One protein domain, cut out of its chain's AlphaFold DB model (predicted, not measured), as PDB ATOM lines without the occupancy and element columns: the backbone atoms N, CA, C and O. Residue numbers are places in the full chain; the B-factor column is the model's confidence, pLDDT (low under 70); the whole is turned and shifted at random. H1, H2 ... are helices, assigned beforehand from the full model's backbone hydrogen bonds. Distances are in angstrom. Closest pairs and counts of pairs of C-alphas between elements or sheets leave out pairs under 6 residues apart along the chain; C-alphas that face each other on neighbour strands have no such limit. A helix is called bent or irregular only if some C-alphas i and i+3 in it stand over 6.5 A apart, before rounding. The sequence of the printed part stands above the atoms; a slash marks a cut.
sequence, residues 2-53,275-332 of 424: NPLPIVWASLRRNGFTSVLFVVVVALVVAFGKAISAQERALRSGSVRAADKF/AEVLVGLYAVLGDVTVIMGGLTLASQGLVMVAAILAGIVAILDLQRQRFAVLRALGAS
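Overview. This is residues 2 to 53 and 275 to 332 of the 424 residues of the protein "Putative ABC transport system permease protein" of Devosia psychrophila (UniProt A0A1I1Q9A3). Two long helices, H2 and the arm H3a, run side by side in opposite ways as a rod; where H2 begins, short H1 turns off sideways, and where H3a ends, the short arm H3b bends away. The printed part has 110 residues with three named helices, H1, H2, H3, all helix by class. It is extended, radius of gyration of the C-alphas 23.4 A, spanning 80 by 29 by 24 A.

Arrangement. H1, residues 4 to 13, is close to but not clearly touching H2, residues 15 to 50, about perpendicular at 78 degrees; their closest C-alphas, of Leu 11 and Ser 18, are 6.1 A apart. H3, residues 275 to 328, assigned as one helix by its hydrogen bonds, is bent: C-alphas 318 and 321 are 7.5 A apart, and its arms H3a, 275 to 318, and H3b, 321 to 328, stand at a steep tilt of 55 degrees. H2 touches H3a at a shallow tilt of 5 degrees, opposite ways; their closest C-alphas, of Gly 32 and Thr 296, are 6.5 A apart. Every O i to N i+4 pair is within hydrogen-bond range in H1 and H3b, 31 of 32 in H2, 39 of 40 in H3a.

Along the chain. H1 begins at C-alpha 4 (-34.467, 15.551, -16.417). H2 measures 52.1 A and H3a 59.9 A. H3b ends at C-alpha 328 (-53.040, 7.035, -37.735).

Size, cuts and confidence. Residues 54 to 274 are not printed; C-alphas 53 and 275 are 8.5 A apart across the cut. Residues 318, 320 to 328 and 330 to 332 have pLDDT under 70.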
ATOM      1  N   ASN A   2     -33.070   8.802 -17.382       71.00
ATOM      2  CA  ASN A   2     -33.227  10.015 -16.579       71.00
ATOM      3  C   ASN A   2     -34.178  10.980 -17.321       71.00
ATOM      4  O   ASN A   2     -33.883  11.300 -18.473       71.00
ATOM      5  N   PRO A   3     -35.314  11.403 -16.736       74.56
ATOM      6  CA  PRO A   3     -36.282  12.278 -17.406       74.56
ATOM      7  C   PRO A   3     -35.856  13.757 -17.432       74.56
ATOM      8  O   PRO A   3     -36.342  14.523 -18.263       74.56
ATOM      9  N   LEU A   4     -34.919  14.161 -16.568       76.62
ATOM     10  CA  LEU A   4     -34.467  15.551 -16.417       76.62
ATOM     11  C   LEU A   4     -33.941  16.213 -17.711       76.62
ATOM     12  O   LEU A   4     -34.300  17.365 -17.957       76.62
ATOM     13  N   PRO A   5     -33.166  15.533 -18.584       78.56
ATOM     14  CA  PRO A   5     -32.679  16.123 -19.835       78.56
ATOM     15  C   PRO A   5     -33.814  16.471 -20.806       78.56
ATOM     16  O   PRO A   5     -33.732  17.461 -21.529       78.56
ATOM     17  N   ILE A   6     -34.891  15.676 -20.805       73.06
ATOM     18  CA  ILE A   6     -36.061  15.883 -21.670       73.06
ATOM     19  C   ILE A   6     -36.864  17.094 -21.183       73.06
ATOM     20  O   ILE A   6     -37.260  17.937 -21.988       73.06
ATOM     21  N   VAL A   7     -37.060  17.215 -19.866       73.88
ATOM     22  CA  VAL A   7     -37.744  18.363 -19.248       73.88
ATOM     23  C   VAL A   7     -36.970  19.656 -19.507       73.88
ATOM     24  O   VAL A   7     -37.553  20.654 -19.928       73.88
ATOM     25  N   TRP A   8     -35.650  19.630 -19.334       76.81
ATOM     26  CA  TRP A   8     -34.803  20.799 -19.550       76.81
ATOM     27  C   TRP A   8     -34.778  21.250 -21.016       76.81
ATOM     28  O   TRP A   8     -34.902  22.442 -21.296       76.81
ATOM     29  N   ALA A   9     -34.712  20.308 -21.963       75.88
ATOM     30  CA  ALA A   9     -34.821  20.616 -23.389       75.88
ATOM     31  C   ALA A   9     -36.184  21.238 -23.756       75.88
ATOM     32  O   ALA A   9     -36.244  22.133 -24.599       75.88
ATOM     33  N   SER A  10     -37.268  20.802 -23.103       70.75
ATOM     34  CA  SER A  10     -38.616  21.357 -23.290       70.75
ATOM     35  C   SER A  10     -38.738  22.787 -22.748       70.75
ATOM     36  O   SER A  10     -39.196  23.680 -23.462       70.75
ATOM     37  N   LEU A  11     -38.256  23.032 -21.522       73.06
ATOM     38  CA  LEU A  11     -38.220  24.365 -20.902       73.06
ATOM     39  C   LEU A  11     -37.425  25.364 -21.752       73.06
ATOM     40  O   LEU A  11     -37.841  26.504 -21.934       73.06
ATOM     41  N   ARG A  12     -36.293  24.929 -22.318       80.44
ATOM     42  CA  ARG A  12     -35.431  25.789 -23.139       80.44
ATOM     43  C   ARG A  12     -36.049  26.135 -24.497       80.44
ATOM     44  O   ARG A  12     -35.784  27.212 -25.022       80.44
ATOM     45  N   ARG A  13     -36.878  25.245 -25.054       78.81
ATOM     46  CA  ARG A  13     -37.576  25.457 -26.331       78.81
ATOM     47  C   ARG A  13     -38.708  26.485 -26.220       78.81
ATOM     48  O   ARG A  13     -38.876  27.273 -27.141       78.81
ATOM     49  N   ASN A  14     -39.426  26.510 -25.093       74.06
ATOM     50  CA  ASN A  14     -40.534  27.441 -24.827       74.06
ATOM     51  C   ASN A  14     -40.204  28.426 -23.689       74.06
ATOM     52  O   ASN A  14     -41.029  28.674 -22.805       74.06
ATOM     53  N   GLY A  15     -38.999  29.003 -23.719       79.12
ATOM     54  CA  GLY A  15     -38.458  29.809 -22.618       79.12
ATOM     55  C   GLY A  15     -39.379  30.935 -22.141       79.12
ATOM     56  O   GLY A  15     -39.547  31.096 -20.939       79.12
ATOM     57  N   PHE A  16     -40.046  31.658 -23.048       78.38
ATOM     58  CA  PHE A  16     -40.955  32.751 -22.671       78.38
ATOM     59  C   PHE A  16     -42.146  32.269 -21.830       78.38
ATOM     60  O   PHE A  16     -42.384  32.782 -20.741       78.38
ATOM     61  N   THR A  17     -42.869  31.248 -22.299       74.88
ATOM     62  CA  THR A  17     -44.032  30.696 -21.585       74.88
ATOM     63  C   THR A  17     -43.619  30.058 -20.262       74.88
ATOM     64  O   THR A  17     -44.312  30.220 -19.261       74.88
ATOM     65  N   SER A  18     -42.477  29.366 -20.234       74.75
ATOM     66  CA  SER A  18     -41.938  28.776 -19.007       74.75
ATOM     67  C   SER A  18     -41.539  29.840 -17.982       74.75
ATOM     68  O   SER A  18     -41.864  29.691 -16.809       74.75
ATOM     69  N   VAL A  19     -40.897  30.930 -18.410       84.19
ATOM     70  CA  VAL A  19     -40.557  32.059 -17.531       84.19
ATOM     71  C   VAL A  19     -41.820  32.745 -17.021       84.19
ATOM     72  O   VAL A  19     -41.945  32.939 -15.815       84.19
ATOM     73  N   LEU A  20     -42.778  33.053 -17.901       82.88
ATOM     74  CA  LEU A  20     -44.040  33.686 -17.514       82.88
ATOM     75  C   LEU A  20     -44.781  32.856 -16.458       82.88
ATOM     76  O   LEU A  20     -45.225  33.391 -15.445       82.88
ATOM     77  N   PHE A  21     -44.861  31.541 -16.659       78.81
ATOM     78  CA  PHE A  21     -45.477  30.622 -15.708       78.81
ATOM     79  C   PHE A  21     -44.768  30.619 -14.348       78.81
ATOM     80  O   PHE A  21     -45.421  30.719 -13.309       78.81
ATOM     81  N   VAL A  22     -43.431  30.557 -14.343       83.00
ATOM     82  CA  VAL A  22     -42.636  30.613 -13.108       83.00
ATOM     83  C   VAL A  22     -42.852  31.936 -12.375       83.00
ATOM     84  O   VAL A  22     -43.031  31.916 -11.161       83.00
ATOM     85  N   VAL A  23     -42.893  33.067 -13.086       87.81
ATOM     86  CA  VAL A  23     -43.138  34.388 -12.484       87.81
ATOM     87  C   VAL A  23     -44.517  34.448 -11.833       87.81
ATOM     88  O   VAL A  23     -44.624  34.904 -10.698       87.81
ATOM     89  N   VAL A  24     -45.563  33.949 -12.498       85.00
ATOM     90  CA  VAL A  24     -46.924  33.935 -11.933       85.00
ATOM     91  C   VAL A  24     -46.986  33.084 -10.663       85.00
ATOM     92  O   VAL A  24     -47.505  33.539  -9.645       85.00
ATOM     93  N   VAL A  25     -46.417  31.874 -10.684       82.69
ATOM     94  CA  VAL A  25     -46.380  31.001  -9.498       82.69
ATOM     95  C   VAL A  25     -45.567  31.644  -8.369       82.69
ATOM     96  O   VAL A  25     -46.009  31.650  -7.221       82.69
ATOM     97  N   ALA A  26     -44.407  32.225  -8.684       87.75
ATOM     98  CA  ALA A  26     -43.565  32.907  -7.708       87.75
ATOM     99  C   ALA A  26     -44.292  34.090  -7.056       87.75
ATOM    100  O   ALA A  26     -44.241  34.228  -5.836       87.75
ATOM    101  N   LEU A  27     -45.014  34.895  -7.842       87.50
ATOM    102  CA  LEU A  27     -45.779  36.040  -7.353       87.50
ATOM    103  C   LEU A  27     -46.862  35.603  -6.358       87.50
ATOM    104  O   LEU A  27     -46.966  36.160  -5.268       87.50
ATOM    105  N   VAL A  28     -47.618  34.557  -6.691       83.00
ATOM    106  CA  VAL A  28     -48.693  34.023  -5.836       83.00
ATOM    107  C   VAL A  28     -48.149  33.501  -4.504       83.00
ATOM    108  O   VAL A  28     -48.725  33.756  -3.441       83.00
ATOM    109  N   VAL A  29     -47.019  32.789  -4.536       83.94
ATOM    110  CA  VAL A  29     -46.365  32.290  -3.319       83.94
ATOM    111  C   VAL A  29     -45.801  33.447  -2.493       83.94
ATOM    112  O   VAL A  29     -45.993  33.473  -1.275       83.94
ATOM    113  N   ALA A  30     -45.144  34.415  -3.140       87.88
ATOM    114  CA  ALA A  30     -44.563  35.581  -2.486       87.88
ATOM    115  C   ALA A  30     -45.624  36.413  -1.756       87.88
ATOM    116  O   ALA A  30     -45.415  36.755  -0.595       87.88
ATOM    117  N   PHE A  31     -46.782  36.660  -2.376       85.75
ATOM    118  CA  PHE A  31     -47.874  37.401  -1.740       85.75
ATOM    119  C   PHE A  31     -48.383  36.724  -0.468       85.75
ATOM    120  O   PHE A  31     -48.466  37.374   0.571       85.75
ATOM    121  N   GLY A  32     -48.662  35.415  -0.494       82.12
ATOM    122  CA  GLY A  32     -49.127  34.755   0.731       82.12
ATOM    123  C   GLY A  32     -48.047  34.704   1.811       82.12
ATOM    124  O   GLY A  32     -48.353  34.895   2.985       82.12
ATOM    125  N   LYS A  33     -46.767  34.554   1.438       85.19
ATOM    126  CA  LYS A  33     -45.661  34.677   2.403       85.19
ATOM    127  C   LYS A  33     -45.565  36.081   2.999       85.19
ATOM    128  O   LYS A  33     -45.343  36.189   4.202       85.19
ATOM    129  N   ALA A  34     -45.754  37.126   2.195       87.31
ATOM    130  CA  ALA A  34     -45.748  38.509   2.656       87.31
ATOM    131  C   ALA A  34     -46.904  38.789   3.628       87.31
ATOM    132  O   ALA A  34     -46.687  39.419   4.659       87.31
ATOM    133  N   ILE A  35     -48.112  38.287   3.357       84.38
ATOM    134  CA  ILE A  35     -49.269  38.444   4.257       84.38
ATOM    135  C   ILE A  35     -49.010  37.735   5.594       84.38
ATOM    136  O   ILE A  35     -49.104  38.356   6.650       84.38
ATOM    137  N   SER A  36     -48.566  36.471   5.568       81.38
ATOM    138  CA  SER A  36     -48.239  35.731   6.799       81.38
ATOM    139  C   SER A  36     -47.054  36.320   7.577       81.38
ATOM    140  O   SER A  36     -46.893  36.064   8.773       81.38
ATOM    141  N   ALA A  37     -46.154  37.047   6.911       86.50
ATOM    142  CA  ALA A  37     -45.079  37.770   7.582       86.50
ATOM    143  C   ALA A  37     -45.609  39.031   8.277       86.50
ATOM    144  O   ALA A  37     -45.276  39.247   9.438       86.50
ATOM    145  N   GLN A  38     -46.466  39.805   7.605       87.69
ATOM    146  CA  GLN A  38     -47.082  41.014   8.160       87.69
ATOM    147  C   GLN A  38     -47.933  40.709   9.395       87.69
ATOM    148  O   GLN A  38     -47.786  41.380  10.407       87.69
ATOM    149  N   GLU A  39     -48.740  39.648   9.370       83.50
ATOM    150  CA  GLU A  39     -49.548  39.243  10.528       83.50
ATOM    151  C   GLU A  39     -48.684  38.944  11.765       83.50
ATOM    152  O   GLU A  39     -48.935  39.439  12.865       83.50
ATOM    153  N   ARG A  40     -47.608  38.166  11.584       81.69
ATOM    154  CA  ARG A  40     -46.677  37.840  12.674       81.69
ATOM    155  C   ARG A  40     -45.914  39.067  13.162       81.69
ATOM    156  O   ARG A  40     -45.663  39.182  14.363       81.69
ATOM    157  N   ALA A  41     -45.555  39.973  12.255       84.50
ATOM    158  CA  ALA A  41     -44.926  41.240  12.603       84.50
ATOM    159  C   ALA A  41     -45.869  42.109  13.450       84.50
ATOM    160  O   ALA A  41     -45.458  42.570  14.507       84.50
ATOM    161  N   LEU A  42     -47.142  42.239  13.063       83.69
ATOM    162  CA  LEU A  42     -48.156  42.978  13.824       83.69
ATOM    163  C   LEU A  42     -48.351  42.403  15.232       83.69
ATOM    164  O   LEU A  42     -48.304  43.142  16.217       83.69
ATOM    165  N   ARG A  43     -48.478  41.074  15.341       82.00
ATOM    166  CA  ARG A  43     -48.637  40.397  16.635       82.00
ATOM    167  C   ARG A  43     -47.422  40.593  17.540       82.00
ATOM    168  O   ARG A  43     -47.572  40.944  18.705       82.00
ATOM    169  N   SER A  44     -46.219  40.361  17.016       83.19
ATOM    170  CA  SER A  44     -44.983  40.491  17.801       83.19
ATOM    171  C   SER A  44     -44.649  41.941  18.158       83.19
ATOM    172  O   SER A  44     -44.163  42.186  19.258       83.19
ATOM    173  N   GLY A  45     -44.948  42.897  17.273       83.56
ATOM    174  CA  GLY A  45     -44.797  44.326  17.544       83.56
ATOM    175  C   GLY A  45     -45.726  44.806  18.656       83.56
ATOM    176  O   GLY A  45     -45.307  45.553  19.530       83.56
ATOM    177  N   SER A  46     -46.959  44.303  18.683       82.69
ATOM    178  CA  SER A  46     -47.930  44.667  19.718       82.69
ATOM    179  C   SER A  46     -47.584  44.112  21.098       82.69
ATOM    180  O   SER A  46     -47.735  44.802  22.099       82.69
ATOM    181  N   VAL A  47     -47.079  42.874  21.166       83.75
ATOM    182  CA  VAL A  47     -46.573  42.316  22.432       83.75
ATOM    183  C   VAL A  47     -45.407  43.164  22.940       83.75
ATOM    184  O   VAL A  47     -45.452  43.648  24.065       83.75
ATOM    185  N   ARG A  48     -44.438  43.466  22.065       86.06
ATOM    186  CA  ARG A  48     -43.277  44.300  22.403       86.06
ATOM    187  C   ARG A  48     -43.663  45.677  22.949       86.06
ATOM    188  O   ARG A  48     -42.996  46.162  23.854       86.06
ATOM    189  N   ALA A  49     -44.718  46.295  22.414       86.81
ATOM    190  CA  ALA A  49     -45.206  47.587  22.895       86.81
ATOM    191  C   ALA A  49     -45.710  47.532  24.346       86.81
ATOM    192  O   ALA A  49     -45.474  48.466  25.103       86.81
ATOM    193  N   ALA A  50     -46.357  46.436  24.749       89.31
ATOM    194  CA  ALA A  50     -46.932  46.284  26.085       89.31
ATOM    195  C   ALA A  50     -45.999  45.628  27.116       89.31
ATOM    196  O   ALA A  50     -46.303  45.671  28.304       89.31
ATOM    197  N   ASP A  51     -44.869  45.045  26.701       88.75
ATOM    198  CA  ASP A  51     -43.957  44.299  27.587       88.75
ATOM    199  C   ASP A  51     -43.434  45.129  28.778       88.75
ATOM    200  O   ASP A  51     -43.125  44.578  29.833       88.75
ATOM    201  N   LYS A  52     -43.331  46.455  28.621       91.56
ATOM    202  CA  LYS A  52     -42.868  47.399  29.654       91.56
ATOM    203  C   LYS A  52     -43.996  48.023  30.479       91.56
ATOM    204  O   LYS A  52     -43.751  48.936  31.257       91.56
ATOM    205  N   PHE A  53     -45.219  47.532  30.331       93.81
ATOM    206  CA  PHE A  53     -46.379  48.002  31.076       93.81
ATOM    207  C   PHE A  53     -46.894  46.852  31.938       93.81
ATOM    208  O   PHE A  53     -47.702  46.039  31.497       93.81
ATOM    209  N   ALA A 275     -51.039  42.664  28.839       87.94
ATOM    210  CA  ALA A 275     -50.909  41.371  28.178       87.94
ATOM    211  C   ALA A 275     -52.226  40.567  28.158       87.94
ATOM    212  O   ALA A 275     -52.510  39.912  27.158       87.94
ATOM    213  N   GLU A 276     -53.057  40.630  29.207       90.31
ATOM    214  CA  GLU A 276     -54.356  39.935  29.230       90.31
ATOM    215  C   GLU A 276     -55.325  40.532  28.204       90.31
ATOM    216  O   GLU A 276     -55.991  39.795  27.473       90.31
ATOM    217  N   VAL A 277     -55.362  41.863  28.112       90.62
ATOM    218  CA  VAL A 277     -56.211  42.583  27.154       90.62
ATOM    219  C   VAL A 277     -55.764  42.288  25.726       90.62
ATOM    220  O   VAL A 277     -56.586  41.939  24.881       90.62
ATOM    221  N   LEU A 278     -54.452  42.319  25.465       87.50
ATOM    222  CA  LEU A 278     -53.897  41.951  24.165       87.50
ATOM    223  C   LEU A 278     -54.203  40.500  23.798       87.50
ATOM    224  O   LEU A 278     -54.569  40.238  22.658       87.50
ATOM    225  N   VAL A 279     -54.085  39.551  24.729       85.31
ATOM    226  CA  VAL A 279     -54.449  38.150  24.465       85.31
ATOM    227  C   VAL A 279     -55.931  38.030  24.114       85.31
ATOM    228  O   VAL A 279     -56.258  37.305  23.179       85.31
ATOM    229  N   GLY A 280     -56.812  38.765  24.797       83.62
ATOM    230  CA  GLY A 280     -58.237  38.821  24.465       83.62
ATOM    231  C   GLY A 280     -58.496  39.383  23.062       83.62
ATOM    232  O   GLY A 280     -59.176  38.746  22.258       83.62
ATOM    233  N   LEU A 281     -57.885  40.524  22.733       83.25
ATOM    234  CA  LEU A 281     -57.968  41.140  21.404       83.25
ATOM    235  C   LEU A 281     -57.446  40.198  20.311       83.25
ATOM    236  O   LEU A 281     -58.086  40.017  19.275       83.25
ATOM    237  N   TYR A 282     -56.312  39.543  20.561       75.69
ATOM    238  CA  TYR A 282     -55.708  38.591  19.637       75.69
ATOM    239  C   TYR A 282     -56.422  37.252  19.562       75.69
ATOM    240  O   TYR A 282     -56.238  36.561  18.568       75.69
ATOM    241  N   ALA A 283     -57.220  36.861  20.551       80.25
ATOM    242  CA  ALA A 283     -58.073  35.686  20.424       80.25
ATOM    243  C   ALA A 283     -59.155  35.948  19.369       80.25
ATOM    244  O   ALA A 283     -59.293  35.175  18.425       80.25
ATOM    245  N   VAL A 284     -59.821  37.105  19.454       77.81
ATOM    246  CA  VAL A 284     -60.827  37.525  18.466       77.81
ATOM    247  C   VAL A 284     -60.196  37.703  17.083       77.81
ATOM    248  O   VAL A 284     -60.734  37.227  16.084       77.81
ATOM    249  N   LEU A 285     -59.028  38.351  17.010       72.50
ATOM    250  CA  LEU A 285     -58.326  38.550  15.741       72.50
ATOM    251  C   LEU A 285     -57.749  37.242  15.184       72.50
ATOM    252  O   LEU A 285     -57.786  37.018  13.980       72.50
ATOM    253  N   GLY A 286     -57.217  36.382  16.048       71.25
ATOM    254  CA  GLY A 286     -56.588  35.112  15.697       71.25
ATOM    255  C   GLY A 286     -57.575  34.136  15.074       71.25
ATOM    256  O   GLY A 286     -57.234  33.463  14.105       71.25
ATOM    257  N   ASP A 287     -58.820  34.125  15.545       72.38
ATOM    258  CA  ASP A 287     -59.886  33.363  14.895       72.38
ATOM    259  C   ASP A 287     -60.093  33.832  13.445       72.38
ATOM    260  O   ASP A 287     -60.207  33.018  12.525       72.38
ATOM    261  N   VAL A 288     -60.029  35.145  13.198       70.75
ATOM    262  CA  VAL A 288     -60.107  35.708  11.843       70.75
ATOM    263  C   VAL A 288     -58.856  35.381  11.029       70.75
ATOM    264  O   VAL A 288     -58.979  35.002   9.863       70.75
ATOM    265  N   THR A 289     -57.654  35.485  11.599       71.12
ATOM    266  CA  THR A 289     -56.421  35.225  10.848       71.12
ATOM    267  C   THR A 289     -56.214  33.748  10.541       71.12
ATOM    268  O   THR A 289     -55.687  33.423   9.481       71.12
ATOM    269  N   VAL A 290     -56.711  32.832  11.375       76.88
ATOM    270  CA  VAL A 290     -56.762  31.398  11.060       76.88
ATOM    271  C   VAL A 290     -57.702  31.137   9.884       76.88
ATOM    272  O   VAL A 290     -57.337  30.397   8.967       76.88
ATOM    273  N   ILE A 291     -58.873  31.780   9.848       78.25
ATOM    274  CA  ILE A 291     -59.811  31.664   8.722       78.25
ATOM    275  C   ILE A 291     -59.202  32.262   7.444       78.25
ATOM    276  O   ILE A 291     -59.207  31.614   6.395       78.25
ATOM    277  N   MET A 292     -58.624  33.463   7.522       74.25
ATOM    278  CA  MET A 292     -58.000  34.151   6.384       74.25
ATOM    279  C   MET A 292     -56.739  33.434   5.898       74.25
ATOM    280  O   MET A 292     -56.521  33.305   4.693       74.25
ATOM    281  N   GLY A 293     -55.929  32.908   6.814       79.06
ATOM    282  CA  GLY A 293     -54.783  32.057   6.520       79.06
ATOM    283  C   GLY A 293     -55.219  30.758   5.846       79.06
ATOM    284  O   GLY A 293     -54.629  30.366   4.841       79.06
ATOM    285  N   GLY A 294     -56.308  30.146   6.318       81.62
ATOM    286  CA  GLY A 294     -56.949  28.999   5.676       81.62
ATOM    287  C   GLY A 294     -57.415  29.307   4.252       81.62
ATOM    288  O   GLY A 294     -57.100  28.556   3.330       81.62
ATOM    289  N   LEU A 295     -58.091  30.439   4.038       80.81
ATOM    290  CA  LEU A 295     -58.533  30.894   2.715       80.81
ATOM    291  C   LEU A 295     -57.350  31.216   1.787       80.81
ATOM    292  O   LEU A 295     -57.374  30.895   0.596       80.81
ATOM    293  N   THR A 296     -56.286  31.809   2.326       80.00
ATOM    294  CA  THR A 296     -55.054  32.110   1.586       80.00
ATOM    295  C   THR A 296     -54.353  30.819   1.174       80.00
ATOM    296  O   THR A 296     -54.017  30.650   0.006       80.00
ATOM    297  N   LEU A 297     -54.204  29.856   2.084       82.44
ATOM    298  CA  LEU A 297     -53.636  28.543   1.771       82.44
ATOM    299  C   LEU A 297     -54.503  27.772   0.770       82.44
ATOM    300  O   LEU A 297     -53.967  27.152  -0.149       82.44
ATOM    301  N   ALA A 298     -55.831  27.839   0.897       84.44
ATOM    302  CA  ALA A 298     -56.759  27.205  -0.032       84.44
ATOM    303  C   ALA A 298     -56.681  27.827  -1.435       84.44
ATOM    304  O   ALA A 298     -56.592  27.098  -2.422       84.44
ATOM    305  N   SER A 299     -56.661  29.159  -1.540       80.88
ATOM    306  CA  SER A 299     -56.533  29.861  -2.823       80.88
ATOM    307  C   SER A 299     -55.159  29.645  -3.459       80.88
ATOM    308  O   SER A 299     -55.083  29.371  -4.654       80.88
ATOM    309  N   GLN A 300     -54.077  29.652  -2.676       82.00
ATOM    310  CA  GLN A 300     -52.746  29.276  -3.156       82.00
ATOM    311  C   GLN A 300     -52.702  27.824  -3.630       82.00
ATOM    312  O   GLN A 300     -52.140  27.550  -4.689       82.00
ATOM    313  N   GLY A 301     -53.320  26.902  -2.889       83.81
ATOM    314  CA  GLY A 301     -53.462  25.507  -3.291       83.81
ATOM    315  C   GLY A 301     -54.225  25.376  -4.608       83.81
ATOM    316  O   GLY A 301     -53.770  24.678  -5.512       83.81
ATOM    317  N   LEU A 302     -55.328  26.109  -4.769       83.62
ATOM    318  CA  LEU A 302     -56.108  26.126  -6.003       83.62
ATOM    319  C   LEU A 302     -55.298  26.677  -7.181       83.62
ATOM    320  O   LEU A 302     -55.297  26.076  -8.254       83.62
ATOM    321  N   VAL A 303     -54.575  27.781  -6.986       82.94
ATOM    322  CA  VAL A 303     -53.706  28.360  -8.018       82.94
ATOM    323  C   VAL A 303     -52.564  27.408  -8.361       82.94
ATOM    324  O   VAL A 303     -52.255  27.239  -9.535       82.94
ATOM    325  N   MET A 304     -51.979  26.725  -7.375       81.00
ATOM    326  CA  MET A 304     -50.948  25.714  -7.599       81.00
ATOM    327  C   MET A 304     -51.491  24.538  -8.420       81.00
ATOM    328  O   MET A 304     -50.854  24.126  -9.388       81.00
ATOM    329  N   VAL A 305     -52.686  24.035  -8.097       84.69
ATOM    330  CA  VAL A 305     -53.355  22.976  -8.868       84.69
ATOM    331  C   VAL A 305     -53.671  23.450 -10.288       84.69
ATOM    332  O   VAL A 305     -53.357  22.747 -11.247       84.69
ATOM    333  N   ALA A 306     -54.232  24.650 -10.451       80.19
ATOM    334  CA  ALA A 306     -54.528  25.229 -11.759       80.19
ATOM    335  C   ALA A 306     -53.257  25.422 -12.598       80.19
ATOM    336  O   ALA A 306     -53.252  25.124 -13.790       80.19
ATOM    337  N   ALA A 307     -52.161  25.850 -11.969       79.50
ATOM    338  CA  ALA A 307     -50.862  25.995 -12.603       79.50
ATOM    339  C   ALA A 307     -50.318  24.632 -13.069       79.50
ATOM    340  O   ALA A 307     -49.893  24.496 -14.217       79.50
ATOM    341  N   ILE A 308     -50.393  23.596 -12.228       81.88
ATOM    342  CA  ILE A 308     -50.001  22.228 -12.598       81.88
ATOM    343  C   ILE A 308     -50.837  21.729 -13.783       81.88
ATOM    344  O   ILE A 308     -50.274  21.245 -14.766       81.88
ATOM    345  N   LEU A 309     -52.162  21.892 -13.734       80.31
ATOM    346  CA  LEU A 309     -53.063  21.501 -14.821       80.31
ATOM    347  C   LEU A 309     -52.758  22.258 -16.119       80.31
ATOM    348  O   LEU A 309     -52.681  21.638 -17.178       80.31
ATOM    349  N   ALA A 310     -52.521  23.569 -16.050       77.25
ATOM    350  CA  ALA A 310     -52.116  24.371 -17.203       77.25
ATOM    351  C   ALA A 310     -50.780  23.885 -17.791       77.25
ATOM    352  O   ALA A 310     -50.647  23.774 -19.012       77.25
ATOM    353  N   GLY A 311     -49.817  23.520 -16.938       75.56
ATOM    354  CA  GLY A 311     -48.559  22.899 -17.349       75.56
ATOM    355  C   GLY A 311     -48.766  21.563 -18.071       75.56
ATOM    356  O   GLY A 311     -48.189  21.345 -19.135       75.56
ATOM    357  N   ILE A 312     -49.635  20.694 -17.546       77.69
ATOM    358  CA  ILE A 312     -49.988  19.414 -18.179       77.69
ATOM    359  C   ILE A 312     -50.635  19.652 -19.547       77.69
ATOM    360  O   ILE A 312     -50.221  19.042 -20.533       77.69
ATOM    361  N   VAL A 313     -51.602  20.569 -19.639       76.94
ATOM    362  CA  VAL A 313     -52.255  20.918 -20.908       76.94
ATOM    363  C   VAL A 313     -51.234  21.434 -21.919       76.94
ATOM    364  O   VAL A 313     -51.248  20.979 -23.060       76.94
ATOM    365  N   ALA A 314     -50.306  22.302 -21.510       72.88
ATOM    366  CA  ALA A 314     -49.245  22.797 -22.384       72.88
ATOM    367  C   ALA A 314     -48.341  21.662 -22.909       72.88
ATOM    368  O   ALA A 314     -47.987  21.644 -24.089       72.88
ATOM    369  N   ILE A 315     -47.999  20.677 -22.071       72.31
ATOM    370  CA  ILE A 315     -47.215  19.502 -22.486       72.31
ATOM    371  C   ILE A 315     -48.004  18.623 -23.465       72.31
ATOM    372  O   ILE A 315     -47.454  18.180 -24.475       72.31
ATOM    373  N   LEU A 316     -49.289  18.378 -23.194       71.56
ATOM    374  CA  LEU A 316     -50.164  17.617 -24.091       71.56
ATOM    375  C   LEU A 316     -50.313  18.315 -25.446       71.56
ATOM    376  O   LEU A 316     -50.288  17.644 -26.479       71.56
ATOM    377  N   ASP A 317     -50.394  19.648 -25.450       70.81
ATOM    378  CA  ASP A 317     -50.455  20.473 -26.657       70.81
ATOM    379  C   ASP A 317     -49.222  20.269 -27.545       70.81
ATOM    380  O   ASP A 317     -49.338  19.958 -28.732       70.81
ATOM    381  N   LEU A 318     -48.035  20.299 -26.930       67.94
ATOM    382  CA  LEU A 318     -46.755  20.043 -27.594       67.94
ATOM    383  C   LEU A 318     -46.638  18.620 -28.162       67.94
ATOM    384  O   LEU A 318     -45.887  18.391 -29.113       67.94
ATOM    385  N   GLN A 319     -47.366  17.651 -27.601       70.69
ATOM    386  CA  GLN A 319     -47.343  16.257 -28.048       70.69
ATOM    387  C   GLN A 319     -48.490  15.876 -28.993       70.69
ATOM    388  O   GLN A 319     -48.489  14.754 -29.508       70.69
ATOM    389  N   ARG A 320     -49.428  16.785 -29.310       67.81
ATOM    390  CA  ARG A 320     -50.583  16.493 -30.186       67.81
ATOM    391  C   ARG A 320     -50.194  15.865 -31.519       67.81
ATOM    392  O   ARG A 320     -50.829  14.906 -31.947       67.81
ATOM    393  N   GLN A 321     -49.127  16.354 -32.154       64.25
ATOM    394  CA  GLN A 321     -48.644  15.813 -33.431       64.25
ATOM    395  C   GLN A 321     -48.152  14.363 -33.302       64.25
ATOM    396  O   GLN A 321     -48.403  13.544 -34.182       64.25
ATOM    397  N   ARG A 322     -47.515  14.006 -32.180       63.66
ATOM    398  CA  ARG A 322     -47.049  12.633 -31.920       63.66
ATOM    399  C   ARG A 322     -48.221  11.686 -31.658       63.66
ATOM    400  O   ARG A 322     -48.223  10.562 -32.154       63.66
ATOM    401  N   PHE A 323     -49.247  12.155 -30.947       61.91
ATOM    402  CA  PHE A 323     -50.478  11.391 -30.744       61.91
ATOM    403  C   PHE A 323     -51.291  11.224 -32.033       61.91
ATOM    404  O   PHE A 323     -51.875  10.161 -32.233       61.91
ATOM    405  N   ALA A 324     -51.298  12.217 -32.928       65.00
ATOM    406  CA  ALA A 324     -51.954  12.114 -34.232       65.00
ATOM    407  C   ALA A 324     -51.341  11.001 -35.100       65.00
ATOM    408  O   ALA A 324     -52.072  10.220 -35.704       65.00
ATOM    409  N   VAL A 325     -50.010  10.864 -35.085       69.75
ATOM    410  CA  VAL A 325     -49.300   9.777 -35.780       69.75
ATOM    411  C   VAL A 325     -49.619   8.408 -35.165       69.75
ATOM    412  O   VAL A 325     -49.919   7.468 -35.892       69.75
ATOM    413  N   LEU A 326     -49.644   8.284 -33.832       64.38
ATOM    414  CA  LEU A 326     -50.032   7.034 -33.152       64.38
ATOM    415  C   LEU A 326     -51.489   6.628 -33.430       64.38
ATOM    416  O   LEU A 326     -51.794   5.440 -33.520       64.38
ATOM    417  N   ARG A 327     -52.386   7.606 -33.601       64.19
ATOM    418  CA  ARG A 327     -53.785   7.364 -33.980       64.19
ATOM    419  C   ARG A 327     -53.913   6.909 -35.433       64.19
ATOM    420  O   ARG A 327     -54.699   6.009 -35.707       64.19
ATOM    421  N   ALA A 328     -53.117   7.478 -36.341       69.62
ATOM    422  CA  ALA A 328     -53.040   7.035 -37.735       69.62
ATOM    423  C   ALA A 328     -52.493   5.599 -37.868       69.62
ATOM    424  O   ALA A 328     -52.823   4.902 -38.820       69.62
ATOM    425  N   LEU A 329     -51.716   5.140 -36.882       72.12
ATOM    426  CA  LEU A 329     -51.212   3.767 -36.771       72.12
ATOM    427  C   LEU A 329     -52.185   2.797 -36.061       72.12
ATOM    428  O   LEU A 329     -51.831   1.642 -35.843       72.12
ATOM    429  N   GLY A 330     -53.404   3.231 -35.709       65.31
ATOM    430  CA  GLY A 330     -54.468   2.351 -35.199       65.31
ATOM    431  C   GLY A 330     -54.536   2.177 -33.676       65.31
ATOM    432  O   GLY A 330     -55.228   1.280 -33.198       65.31
ATOM    433  N   ALA A 331     -53.855   3.013 -32.885       65.38
ATOM    434  CA  ALA A 331     -53.921   2.922 -31.424       65.38
ATOM    435  C   ALA A 331     -55.319   3.289 -30.875       65.38
ATOM    436  O   ALA A 331     -55.857   4.361 -31.169       65.38
ATOM    437  N   SER A 332     -55.894   2.417 -30.036       60.53
ATOM    438  CA  SER A 332     -57.215   2.629 -29.434       60.53
ATOM    439  C   SER A 332     -57.196   3.736 -28.356       60.53
ATOM    440  O   SER A 332     -56.187   3.915 -27.663       60.53
TER     441      SER A 332